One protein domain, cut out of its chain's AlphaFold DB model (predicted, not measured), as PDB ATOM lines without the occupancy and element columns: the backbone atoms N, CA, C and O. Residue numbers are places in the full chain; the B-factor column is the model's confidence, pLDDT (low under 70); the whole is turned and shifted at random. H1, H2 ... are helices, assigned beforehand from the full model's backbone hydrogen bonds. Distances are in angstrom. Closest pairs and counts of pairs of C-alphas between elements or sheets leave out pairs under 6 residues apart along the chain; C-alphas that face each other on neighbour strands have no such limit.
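Overview. This is residues 2 to 90 of the 785 residues of an uncharacterized protein of Albugo candida (UniProt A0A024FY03). H3 and H4 form a helical hairpin as the core; H1 packs on H3 and H2 crosses H4 on one side, while H5 crosses H3 on another. The 89 printed residues hold five named helices, H1 to H5 in order, and no named strand: all helix. The whole is compact, radius of gyration of the C-alphas 12.0 A, spans 32 by 27 by 22 A.

Along the chain. Find C-alpha 40 at (313.351, 338.335, 236.031); H3, residues 40 to 58, runs 27.2 A from there. H4 is residues 62 to 76, H2 13 to 26, H1 5 to 9. H5, residues 80 to 88, ends at (304.917, 342.576, 224.838).

Arrangement. H3 residues 49 to 57 alone touch H4 residues 62 to 68, opposite ways at a shallow 27 degrees; closest C-alphas, Leu 53 and Val 65, 5.8 A. Every helix has every O i to N i+4 pair within hydrogen-bond range.

Size, cuts and confidence. The printed part has no cut. Residues 27 to 39 make the long link; pLDDT is under 70 at residues 26 to 42.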
ATOM      1  N   LYS A   2     301.388 324.509 246.330       72.06
ATOM      2  CA  LYS A   2     301.364 325.622 245.364       72.06
ATOM      3  C   LYS A   2     302.555 325.505 244.411       72.06
ATOM      4  O   LYS A   2     303.663 325.285 244.900       72.06
ATOM      5  N   LYS A   3     302.344 325.661 243.104       78.19
ATOM      6  CA  LYS A   3     303.424 325.683 242.103       78.19
ATOM      7  C   LYS A   3     303.592 327.079 241.509       78.19
ATOM      8  O   LYS A   3     302.598 327.771 241.316       78.19
ATOM      9  N   SER A   4     304.817 327.516 241.226       81.00
ATOM     10  CA  SER A   4     305.021 328.735 240.419       81.00
ATOM     11  C   SER A   4     304.647 328.482 238.958       81.00
ATOM     12  O   SER A   4     304.624 327.336 238.502       81.00
ATOM     13  N   LEU A   5     304.385 329.544 238.190       80.00
ATOM     14  CA  LEU A   5     304.147 329.413 236.748       80.00
ATOM     15  C   LEU A   5     305.346 328.747 236.046       80.00
ATOM     16  O   LEU A   5     305.151 327.869 235.207       80.00
ATOM     17  N   ALA A   6     306.574 329.090 236.450       81.62
ATOM     18  CA  ALA A   6     307.802 328.457 235.970       81.62
ATOM     19  C   ALA A   6     307.792 326.935 236.197       81.62
ATOM     20  O   ALA A   6     308.009 326.157 235.266       81.62
ATOM     21  N   GLU A   7     307.474 326.505 237.423       83.25
ATOM     22  CA  GLU A   7     307.406 325.092 237.804       83.25
ATOM     23  C   GLU A   7     306.339 324.345 236.989       83.25
ATOM     24  O   GLU A   7     306.569 323.213 236.567       83.25
ATOM     25  N   VAL A   8     305.183 324.970 236.729       82.88
ATOM     26  CA  VAL A   8     304.106 324.389 235.907       82.88
ATOM     27  C   VAL A   8     304.551 324.215 234.457       82.88
ATOM     28  O   VAL A   8     304.356 323.146 233.874       82.88
ATOM     29  N   LEU A   9     305.183 325.234 233.873       84.25
ATOM     30  CA  LEU A   9     305.656 325.196 232.489       84.25
ATOM     31  C   LEU A   9     306.811 324.204 232.284       84.25
ATOM     32  O   LEU A   9     306.978 323.702 231.175       84.25
ATOM     33  N   GLN A  10     307.557 323.861 233.335       85.38
ATOM     34  CA  GLN A  10     308.589 322.821 233.302       85.38
ATOM     35  C   GLN A  10     308.036 321.393 233.459       85.38
ATOM     36  O   GLN A  10     308.759 320.428 233.211       85.38
ATOM     37  N   LEU A  11     306.756 321.217 233.821       86.75
ATOM     38  CA  LEU A  11     306.163 319.882 233.929       86.75
ATOM     39  C   LEU A  11     306.137 319.158 232.572       86.75
ATOM     40  O   LEU A  11     305.990 319.810 231.528       86.75
ATOM     41  N   PRO A  12     306.183 317.808 232.575       87.00
ATOM     42  CA  PRO A  12     305.904 317.007 231.388       87.00
ATOM     43  C   PRO A  12     304.550 317.387 230.767       87.00
ATOM     44  O   PRO A  12     303.623 317.688 231.526       87.00
ATOM     45  N   PRO A  13     304.390 317.329 229.429       85.62
ATOM     46  CA  PRO A  13     303.206 317.846 228.737       85.62
ATOM     47  C   PRO A  13     301.870 317.400 229.344       85.62
ATOM     48  O   PRO A  13     301.034 318.241 229.647       85.62
ATOM     49  N   GLN A  14     301.696 316.105 229.620       86.06
ATOM     50  CA  GLN A  14     300.463 315.568 230.215       86.06
ATOM     51  C   GLN A  14     300.162 316.167 231.600       86.06
ATOM     52  O   GLN A  14     299.049 316.608 231.868       86.06
ATOM     53  N   LYS A  15     301.174 316.244 232.477       85.75
ATOM     54  CA  LYS A  15     301.028 316.814 233.827       85.75
ATOM     55  C   LYS A  15     300.789 318.322 233.786       85.75
ATOM     56  O   LYS A  15     300.076 318.843 234.638       85.75
ATOM     57  N   ARG A  16     301.388 319.013 232.813       88.88
ATOM     58  CA  ARG A  16     301.186 320.445 232.582       88.88
ATOM     59  C   ARG A  16     299.745 320.734 232.189       88.88
ATOM     60  O   ARG A  16     299.126 321.585 232.815       88.88
ATOM     61  N   TRP A  17     299.215 320.014 231.200       89.25
ATOM     62  CA  TRP A  17     297.849 320.222 230.725       89.25
ATOM     63  C   TRP A  17     296.823 319.922 231.796       89.25
ATOM     64  O   TRP A  17     296.008 320.789 232.073       89.25
ATOM     65  N   HIS A  18     296.952 318.792 232.493       86.00
ATOM     66  CA  HIS A  18     296.079 318.485 233.623       86.00
ATOM     67  C   HIS A  18     296.098 319.605 234.678       86.00
ATOM     68  O   HIS A  18     295.063 319.979 235.216       86.00
ATOM     69  N   PHE A  19     297.266 320.177 234.986       84.88
ATOM     70  CA  PHE A  19     297.360 321.264 235.962       84.88
ATOM     71  C   PHE A  19     296.698 322.563 235.471       84.88
ATOM     72  O   PHE A  19     295.937 323.181 236.212       84.88
ATOM     73  N   LEU A  20     296.964 322.971 234.226       85.06
ATOM     74  CA  LEU A  20     296.362 324.169 233.630       85.06
ATOM     75  C   LEU A  20     294.848 324.020 233.452       85.06
ATOM     76  O   LEU A  20     294.106 324.965 233.699       85.06
ATOM     77  N   GLU A  21     294.390 322.832 233.069       84.62
ATOM     78  CA  GLU A  21     292.978 322.498 232.934       84.62
ATOM     79  C   GLU A  21     292.265 322.597 234.284       84.62
ATOM     80  O   GLU A  21     291.251 323.288 234.382       84.62
ATOM     81  N   GLN A  22     292.848 322.027 235.344       81.06
ATOM     82  CA  GLN A  22     292.321 322.163 236.703       81.06
ATOM     83  C   GLN A  22     292.186 323.632 237.110       81.06
ATOM     84  O   GLN A  22     291.122 324.015 237.587       81.06
ATOM     85  N   ILE A  23     293.188 324.481 236.859       78.69
ATOM     86  CA  ILE A  23     293.072 325.928 237.125       78.69
ATOM     87  C   ILE A  23     291.963 326.554 236.277       78.69
ATOM     88  O   ILE A  23     291.162 327.333 236.788       78.69
ATOM     89  N   SER A  24     291.885 326.210 234.990       77.38
ATOM     90  CA  SER A  24     290.899 326.785 234.072       77.38
ATOM     91  C   SER A  24     289.452 326.454 234.456       77.38
ATOM     92  O   SER A  24     288.573 327.293 234.262       77.38
ATOM     93  N   ILE A  25     289.220 325.258 235.014       70.69
ATOM     94  CA  ILE A  25     287.905 324.757 235.435       70.69
ATOM     95  C   ILE A  25     287.567 325.252 236.839       70.69
ATOM     96  O   ILE A  25     286.488 325.786 237.074       70.69
ATOM     97  N   THR A  26     288.485 325.064 237.789       65.25
ATOM     98  CA  THR A  26     288.230 325.379 239.201       65.25
ATOM     99  C   THR A  26     288.299 326.868 239.496       65.25
ATOM    100  O   THR A  26     287.776 327.287 240.521       65.25
ATOM    101  N   ARG A  27     288.959 327.647 238.624       68.88
ATOM    102  CA  ARG A  27     289.359 329.044 238.854       68.88
ATOM    103  C   ARG A  27     290.214 329.219 240.123       68.88
ATOM    104  O   ARG A  27     290.488 330.346 240.518       68.88
ATOM    105  N   ASP A  28     290.675 328.125 240.742       67.62
ATOM    106  CA  ASP A  28     291.396 328.141 242.011       67.62
ATOM    107  C   ASP A  28     292.862 328.544 241.808       67.62
ATOM    108  O   ASP A  28     293.766 327.730 241.571       67.62
ATOM    109  N   LEU A  29     293.094 329.847 241.944       69.06
ATOM    110  CA  LEU A  29     294.417 330.455 241.871       69.06
ATOM    111  C   LEU A  29     295.283 330.148 243.092       69.06
ATOM    112  O   LEU A  29     296.483 330.406 243.045       69.06
ATOM    113  N   THR A  30     294.738 329.571 244.175       64.44
ATOM    114  CA  THR A  30     295.545 329.228 245.356       64.44
ATOM    115  C   THR A  30     296.592 328.164 245.039       64.44
ATOM    116  O   THR A  30     297.596 328.059 245.746       64.44
ATOM    117  N   SER A  31     296.387 327.411 243.955       62.91
ATOM    118  CA  SER A  31     297.323 326.433 243.409       62.91
ATOM    119  C   SER A  31     298.542 327.061 242.711       62.91
ATOM    120  O   SER A  31     299.586 326.402 242.630       62.91
ATOM    121  N   LEU A  32     298.457 328.326 242.280       69.56
ATOM    122  CA  LEU A  32     299.574 329.105 241.744       69.56
ATOM    123  C   LEU A  32     300.235 329.931 242.861       69.56
ATOM    124  O   LEU A  32     299.571 330.557 243.687       69.56
ATOM    125  N   LYS A  33     301.572 329.937 242.908       68.12
ATOM    126  CA  LYS A  33     302.307 330.925 243.717       68.12
ATOM    127  C   LYS A  33     302.069 332.320 243.121       68.12
ATOM    128  O   LYS A  33     301.971 332.455 241.903       68.12
ATOM    129  N   SER A  34     301.979 333.336 243.980       64.94
ATOM    130  CA  SER A  34     301.874 334.737 243.556       64.94
ATOM    131  C   SER A  34     303.035 335.096 242.630       64.94
ATOM    132  O   SER A  34     304.178 334.798 242.965       64.94
ATOM    133  N   ILE A  35     302.731 335.732 241.498       62.44
ATOM    134  CA  ILE A  35     303.731 336.199 240.533       62.44
ATOM    135  C   ILE A  35     304.201 337.598 240.942       62.44
ATOM    136  O   ILE A  35     303.373 338.494 241.127       62.44
ATOM    137  N   ASN A  36     305.513 337.791 241.060       59.38
ATOM    138  CA  ASN A  36     306.155 339.074 241.313       59.38
ATOM    139  C   ASN A  36     306.858 339.573 240.039       59.38
ATOM    140  O   ASN A  36     307.947 339.135 239.686       59.38
ATOM    141  N   VAL A  37     306.257 340.555 239.362       58.31
ATOM    142  CA  VAL A  37     306.742 341.099 238.072       58.31
ATOM    143  C   VAL A  37     308.138 341.746 238.167       58.31
ATOM    144  O   VAL A  37     308.798 341.953 237.148       58.31
ATOM    145  N   GLN A  38     308.613 342.061 239.378       54.28
ATOM    146  CA  GLN A  38     309.963 342.593 239.595       54.28
ATOM    147  C   GLN A  38     311.064 341.524 239.492       54.28
ATOM    148  O   GLN A  38     312.233 341.873 239.338       54.28
ATOM    149  N   GLU A  39     310.716 340.236 239.545       60.56
ATOM    150  CA  GLU A  39     311.670 339.138 239.407       60.56
ATOM    151  C   GLU A  39     311.814 338.722 237.932       60.56
ATOM    152  O   GLU A  39     310.841 338.430 237.232       60.56
ATOM    153  N   ASN A  40     313.054 338.681 237.431       63.44
ATOM    154  CA  ASN A  40     313.351 338.335 236.031       63.44
ATOM    155  C   ASN A  40     312.852 336.930 235.630       63.44
ATOM    156  O   ASN A  40     312.506 336.697 234.464       63.44
ATOM    157  N   ASP A  41     312.779 336.005 236.586       62.50
ATOM    158  CA  ASP A  41     312.325 334.629 236.365       62.50
ATOM    159  C   ASP A  41     310.816 334.558 236.068       62.50
ATOM    160  O   ASP A  41     310.370 333.761 235.230       62.50
ATOM    161  N   ASP A  42     310.028 335.455 236.659       68.56
ATOM    162  CA  ASP A  42     308.583 335.539 236.447       68.56
ATOM    163  C   ASP A  42     308.244 336.152 235.083       68.56
ATOM    164  O   ASP A  42     307.394 335.627 234.358       68.56
ATOM    165  N   ASN A  43     308.990 337.171 234.646       73.50
ATOM    166  CA  ASN A  43     308.854 337.728 233.293       73.50
ATOM    167  C   ASN A  43     309.209 336.698 232.207       73.50
ATOM    168  O   ASN A  43     308.518 336.577 231.188       73.50
ATOM    169  N   THR A  44     310.244 335.889 232.449       77.50
ATOM    170  CA  THR A  44     310.636 334.788 231.556       77.50
ATOM    171  C   THR A  44     309.546 333.710 231.481       77.50
ATOM    172  O   THR A  44     309.263 333.167 230.405       77.50
ATOM    173  N   SER A  45     308.880 333.435 232.603       82.06
ATOM    174  CA  SER A  45     307.787 332.462 232.693       82.06
ATOM    175  C   SER A  45     306.515 332.940 231.989       82.06
ATOM    176  O   SER A  45     305.920 332.182 231.221       82.06
ATOM    177  N   LEU A  46     306.142 334.212 232.152       86.00
ATOM    178  CA  LEU A  46     305.021 334.834 231.438       86.00
ATOM    179  C   LEU A  46     305.251 334.834 229.919       86.00
ATOM    180  O   LEU A  46     304.382 334.412 229.156       86.00
ATOM    181  N   SER A  47     306.458 335.195 229.468       87.31
ATOM    182  CA  SER A  47     306.834 335.094 228.050       87.31
ATOM    183  C   SER A  47     306.746 333.651 227.535       87.31
ATOM    184  O   SER A  47     306.272 333.397 226.426       87.31
ATOM    185  N   SER A  48     307.151 332.676 228.352       85.94
ATOM    186  CA  SER A  48     307.061 331.253 228.013       85.94
ATOM    187  C   SER A  48     305.612 330.766 227.887       85.94
ATOM    188  O   SER A  48     305.325 329.940 227.020       85.94
ATOM    189  N   MET A  49     304.685 331.311 228.678       90.00
ATOM    190  CA  MET A  49     303.253 331.030 228.552       90.00
ATOM    191  C   MET A  49     302.675 331.566 227.235       90.00
ATOM    192  O   MET A  49     301.953 330.842 226.551       90.00
ATOM    193  N   VAL A  50     303.054 332.780 226.818       93.81
ATOM    194  CA  VAL A  50     302.647 333.337 225.514       93.81
ATOM    195  C   VAL A  50     303.235 332.523 224.355       93.81
ATOM    196  O   VAL A  50     302.542 332.218 223.384       93.81
ATOM    197  N   LYS A  51     304.489 332.066 224.472       92.75
ATOM    198  CA  LYS A  51     305.094 331.145 223.493       92.75
ATOM    199  C   LYS A  51     304.347 329.813 223.418       92.75
ATOM    200  O   LYS A  51     304.151 329.300 222.316       92.75
ATOM    201  N   LEU A  52     303.925 329.260 224.559       92.19
ATOM    202  CA  LEU A  52     303.124 328.036 224.615       92.19
ATOM    203  C   LEU A  52     301.767 328.234 223.925       92.19
ATOM    204  O   LEU A  52     301.403 327.410 223.089       92.19
ATOM    205  N   LEU A  53     301.077 329.347 224.198       94.88
ATOM    206  CA  LEU A  53     299.837 329.721 223.511       94.88
ATOM    207  C   LEU A  53     300.040 329.766 221.990       94.88
ATOM    208  O   LEU A  53     299.299 329.132 221.243       94.88
ATOM    209  N   GLY A  54     301.086 330.458 221.528       93.75
ATOM    210  CA  GLY A  54     301.405 330.560 220.104       93.75
ATOM    211  C   GLY A  54     301.772 329.220 219.455       93.75
ATOM    212  O   GLY A  54     301.486 329.007 218.277       93.75
ATOM    213  N   LEU A  55     302.388 328.295 220.198       93.56
ATOM    214  CA  LEU A  55     302.664 326.939 219.716       93.56
ATOM    215  C   LEU A  55     301.382 326.126 219.538       93.56
ATOM    216  O   LEU A  55     301.225 325.493 218.497       93.56
ATOM    217  N   GLU A  56     300.474 326.149 220.512       94.19
ATOM    218  CA  GLU A  56     299.213 325.404 220.418       94.19
ATOM    219  C   GLU A  56     298.265 326.003 219.372       94.19
ATOM    220  O   GLU A  56     297.666 325.250 218.605       94.19
ATOM    221  N   ALA A  57     298.229 327.334 219.237       92.75
ATOM    222  CA  ALA A  57     297.499 328.007 218.163       92.75
ATOM    223  C   ALA A  57     297.988 327.557 216.773       92.75
ATOM    224  O   ALA A  57     297.185 327.194 215.918       92.75
ATOM    225  N   ARG A  58     299.311 327.474 216.554       92.38
ATOM    226  CA  ARG A  58     299.879 326.965 215.287       92.38
ATOM    227  C   ARG A  58     299.566 325.493 215.029       92.38
ATOM    228  O   ARG A  58     299.416 325.099 213.877       92.38
ATOM    229  N   LYS A  59     299.459 324.682 216.082       92.31
ATOM    230  CA  LYS A  59     299.027 323.280 215.983       92.31
ATOM    231  C   LYS A  59     297.519 323.134 215.787       92.31
ATOM    232  O   LYS A  59     297.055 322.009 215.666       92.31
ATOM    233  N   SER A  60     296.762 324.236 215.755       88.62
ATOM    234  CA  SER A  60     295.296 324.219 215.699       88.62
ATOM    235  C   SER A  60     294.646 323.507 216.889       88.62
ATOM    236  O   SER A  60     293.542 322.983 216.771       88.62
ATOM    237  N   ASN A  61     295.331 323.467 218.035       91.19
ATOM    238  CA  ASN A  61     294.824 322.813 219.232       91.19
ATOM    239  C   ASN A  61     294.008 323.804 220.070       91.19
ATOM    240  O   ASN A  61     294.471 324.344 221.079       91.19
ATOM    241  N   HIS A  62     292.801 324.098 219.591       91.19
ATOM    242  CA  HIS A  62     291.982 325.195 220.106       91.19
ATOM    243  C   HIS A  62     291.501 324.972 221.539       91.19
ATOM    244  O   HIS A  62     291.398 325.936 222.290       91.19
ATOM    245  N   SER A  63     291.302 323.725 221.971       88.19
ATOM    246  CA  SER A  63     290.975 323.420 223.371       88.19
ATOM    247  C   SER A  63     292.098 323.862 224.318       88.19
ATOM    248  O   SER A  63     291.845 324.557 225.302       88.19
ATOM    249  N   HIS A  64     293.355 323.554 223.987       90.81
ATOM    250  CA  HIS A  64     294.516 324.003 224.761       90.81
ATOM    251  C   HIS A  64     294.683 325.523 224.739       90.81
ATOM    252  O   HIS A  64     295.039 326.114 225.760       90.81
ATOM    253  N   VAL A  65     294.406 326.165 223.599       93.44
ATOM    254  CA  VAL A  65     294.386 327.632 223.503       93.44
ATOM    255  C   VAL A  65     293.385 328.206 224.503       93.44
ATOM    256  O   VAL A  65     293.769 329.049 225.312       93.44
ATOM    257  N   ILE A  66     292.138 327.722 224.512       90.50
ATOM    258  CA  ILE A  66     291.119 328.193 225.457       90.50
ATOM    259  C   ILE A  66     291.552 327.972 226.909       90.50
ATOM    260  O   ILE A  66     291.405 328.883 227.722       90.50
ATOM    261  N   ILE A  67     292.111 326.805 227.247       87.81
ATOM    262  CA  ILE A  67     292.593 326.517 228.608       87.81
ATOM    263  C   ILE A  67     293.615 327.571 229.045       87.81
ATOM    264  O   ILE A  67     293.473 328.156 230.117       87.81
ATOM    265  N   ILE A  68     294.611 327.865 228.204       91.25
ATOM    266  CA  ILE A  68     295.627 328.878 228.515       91.25
ATOM    267  C   ILE A  68     294.987 330.260 228.659       91.25
ATOM    268  O   ILE A  68     295.300 330.970 229.612       91.25
ATOM    269  N   LEU A  69     294.081 330.642 227.756       91.50
ATOM    270  CA  LEU A  69     293.403 331.937 227.819       91.50
ATOM    271  C   LEU A  69     292.553 332.088 229.079       91.50
ATOM    272  O   LEU A  69     292.563 333.155 229.685       91.50
ATOM    273  N   ARG A  70     291.872 331.027 229.520       87.62
ATOM    274  CA  ARG A  70     291.146 331.016 230.796       87.62
ATOM    275  C   ARG A  70     292.101 331.212 231.965       87.62
ATOM    276  O   ARG A  70     291.814 332.015 232.840       87.62
ATOM    277  N   VAL A  71     293.255 330.544 231.965       86.31
ATOM    278  CA  VAL A  71     294.277 330.777 232.998       86.31
ATOM    279  C   VAL A  71     294.742 332.236 232.979       86.31
ATOM    280  O   VAL A  71     294.824 332.835 234.044       86.31
ATOM    281  N   ILE A  72     294.977 332.836 231.804       89.38
ATOM    282  CA  ILE A  72     295.327 334.266 231.701       89.38
ATOM    283  C   ILE A  72     294.221 335.140 232.290       89.38
ATOM    284  O   ILE A  72     294.504 335.982 233.142       89.38
ATOM    285  N   ARG A  73     292.972 334.904 231.874       86.75
ATOM    286  CA  ARG A  73     291.785 335.614 232.354       86.75
ATOM    287  C   ARG A  73     291.706 335.614 233.871       86.75
ATOM    288  O   ARG A  73     291.636 336.667 234.489       86.75
ATOM    289  N   TRP A  74     291.740 334.427 234.466       81.88
ATOM    290  CA  TRP A  74     291.510 334.275 235.896       81.88
ATOM    291  C   TRP A  74     292.709 334.720 236.720       81.88
ATOM    292  O   TRP A  74     292.530 335.391 237.728       81.88
ATOM    293  N   ALA A  75     293.926 334.376 236.299       79.94
ATOM    294  CA  ALA A  75     295.109 334.587 237.119       79.94
ATOM    295  C   ALA A  75     295.721 335.983 236.975       79.94
ATOM    296  O   ALA A  75     296.348 336.461 237.920       79.94
ATOM    297  N   PHE A  76     295.601 336.616 235.801       84.94
ATOM    298  CA  PHE A  76     296.490 337.723 235.431       84.94
ATOM    299  C   PHE A  76     295.787 338.998 234.968       84.94
ATOM    300  O   PHE A  76     296.397 340.062 235.062       84.94
ATOM    301  N   VAL A  77     294.531 338.938 234.509       85.00
ATOM    302  CA  VAL A  77     293.854 340.109 233.912       85.00
ATOM    303  C   VAL A  77     293.687 341.276 234.879       85.00
ATOM    304  O   VAL A  77     293.714 342.417 234.439       85.00
ATOM    305  N   SER A  78     293.606 341.028 236.186       84.44
ATOM    306  CA  SER A  78     293.524 342.088 237.199       84.44
ATOM    307  C   SER A  78     294.833 342.866 237.409       84.44
ATOM    308  O   SER A  78     294.835 343.861 238.133       84.44
ATOM    309  N   SER A  79     295.948 342.445 236.797       88.25
ATOM    310  CA  SER A  79     297.265 343.068 236.957       88.25
ATOM    311  C   SER A  79     297.753 343.715 235.662       88.25
ATOM    312  O   SER A  79     298.233 343.040 234.749       88.25
ATOM    313  N   GLU A  80     297.726 345.049 235.625       91.00
ATOM    314  CA  GLU A  80     298.222 345.850 234.497       91.00
ATOM    315  C   GLU A  80     299.668 345.489 234.118       91.00
ATOM    316  O   GLU A  80     299.999 345.335 232.942       91.00
ATOM    317  N   ALA A  81     300.539 345.330 235.121       89.19
ATOM    318  CA  ALA A  81     301.956 345.050 234.916       89.19
ATOM    319  C   ALA A  81     302.174 343.694 234.228       89.19
ATOM    320  O   ALA A  81     302.943 343.608 233.270       89.19
ATOM    321  N   ILE A  82     301.454 342.654 234.666       90.88
ATOM    322  CA  ILE A  82     301.510 341.330 234.032       90.88
ATOM    323  C   ILE A  82     300.948 341.408 232.611       90.88
ATOM    324  O   ILE A  82     301.562 340.900 231.674       90.88
ATOM    325  N   MET A  83     299.814 342.087 232.427       93.50
ATOM    326  CA  MET A  83     299.184 342.232 231.118       93.50
ATOM    327  C   MET A  83     300.085 342.951 230.109       93.50
ATOM    328  O   MET A  83     300.166 342.515 228.959       93.50
ATOM    329  N   LYS A  84     300.846 343.970 230.526       93.44
ATOM    330  CA  LYS A  84     301.861 344.614 229.674       93.44
ATOM    331  C   LYS A  84     302.946 343.635 229.228       93.44
ATOM    332  O   LYS A  84     303.289 343.625 228.049       93.44
ATOM    333  N   VAL A  85     303.448 342.785 230.126       92.69
ATOM    334  CA  VAL A  85     304.450 341.755 229.788       92.69
ATOM    335  C   VAL A  85     303.874 340.725 228.810       92.69
ATOM    336  O   VAL A  85     304.532 340.363 227.833       92.69
ATOM    337  N   LEU A  86     302.630 340.281 229.017       94.06
ATOM    338  CA  LEU A  86     301.963 339.336 228.115       94.06
ATOM    339  C   LEU A  86     301.740 339.935 226.714       94.06
ATOM    340  O   LEU A  86     302.000 339.264 225.713       94.06
ATOM    341  N   VAL A  87     301.315 341.200 226.629       94.56
ATOM    342  CA  VAL A  87     301.152 341.921 225.353       94.56
ATOM    343  C   VAL A  87     302.497 342.131 224.660       94.56
ATOM    344  O   VAL A  87     302.608 341.854 223.470       94.56
ATOM    345  N   GLN A  88     303.554 342.509 225.388       93.31
ATOM    346  CA  GLN A  88     304.917 342.576 224.838       93.31
ATOM    347  C   GLN A  88     305.406 341.216 224.318       93.31
ATOM    348  O   GLN A  88     306.159 341.155 223.349       93.31
ATOM    349  N   GLY A  89     304.948 340.118 224.929       91.50
ATOM    350  CA  GLY A  89     305.173 338.757 224.448       91.50
ATOM    351  C   GLY A  89     304.416 338.391 223.163       91.50
ATOM    352  O   GLY A  89     304.660 337.312 222.623       91.50
ATOM    353  N   GLY A  90     303.516 339.249 222.672       94.75
ATOM    354  CA  GLY A  90     302.719 339.045 221.459       94.75
ATOM    355  C   GLY A  90     301.354 338.386 221.685       94.75
ATOM    356  O   GLY A  90     300.807 337.800 220.748       94.75
TER     357      GLY A  90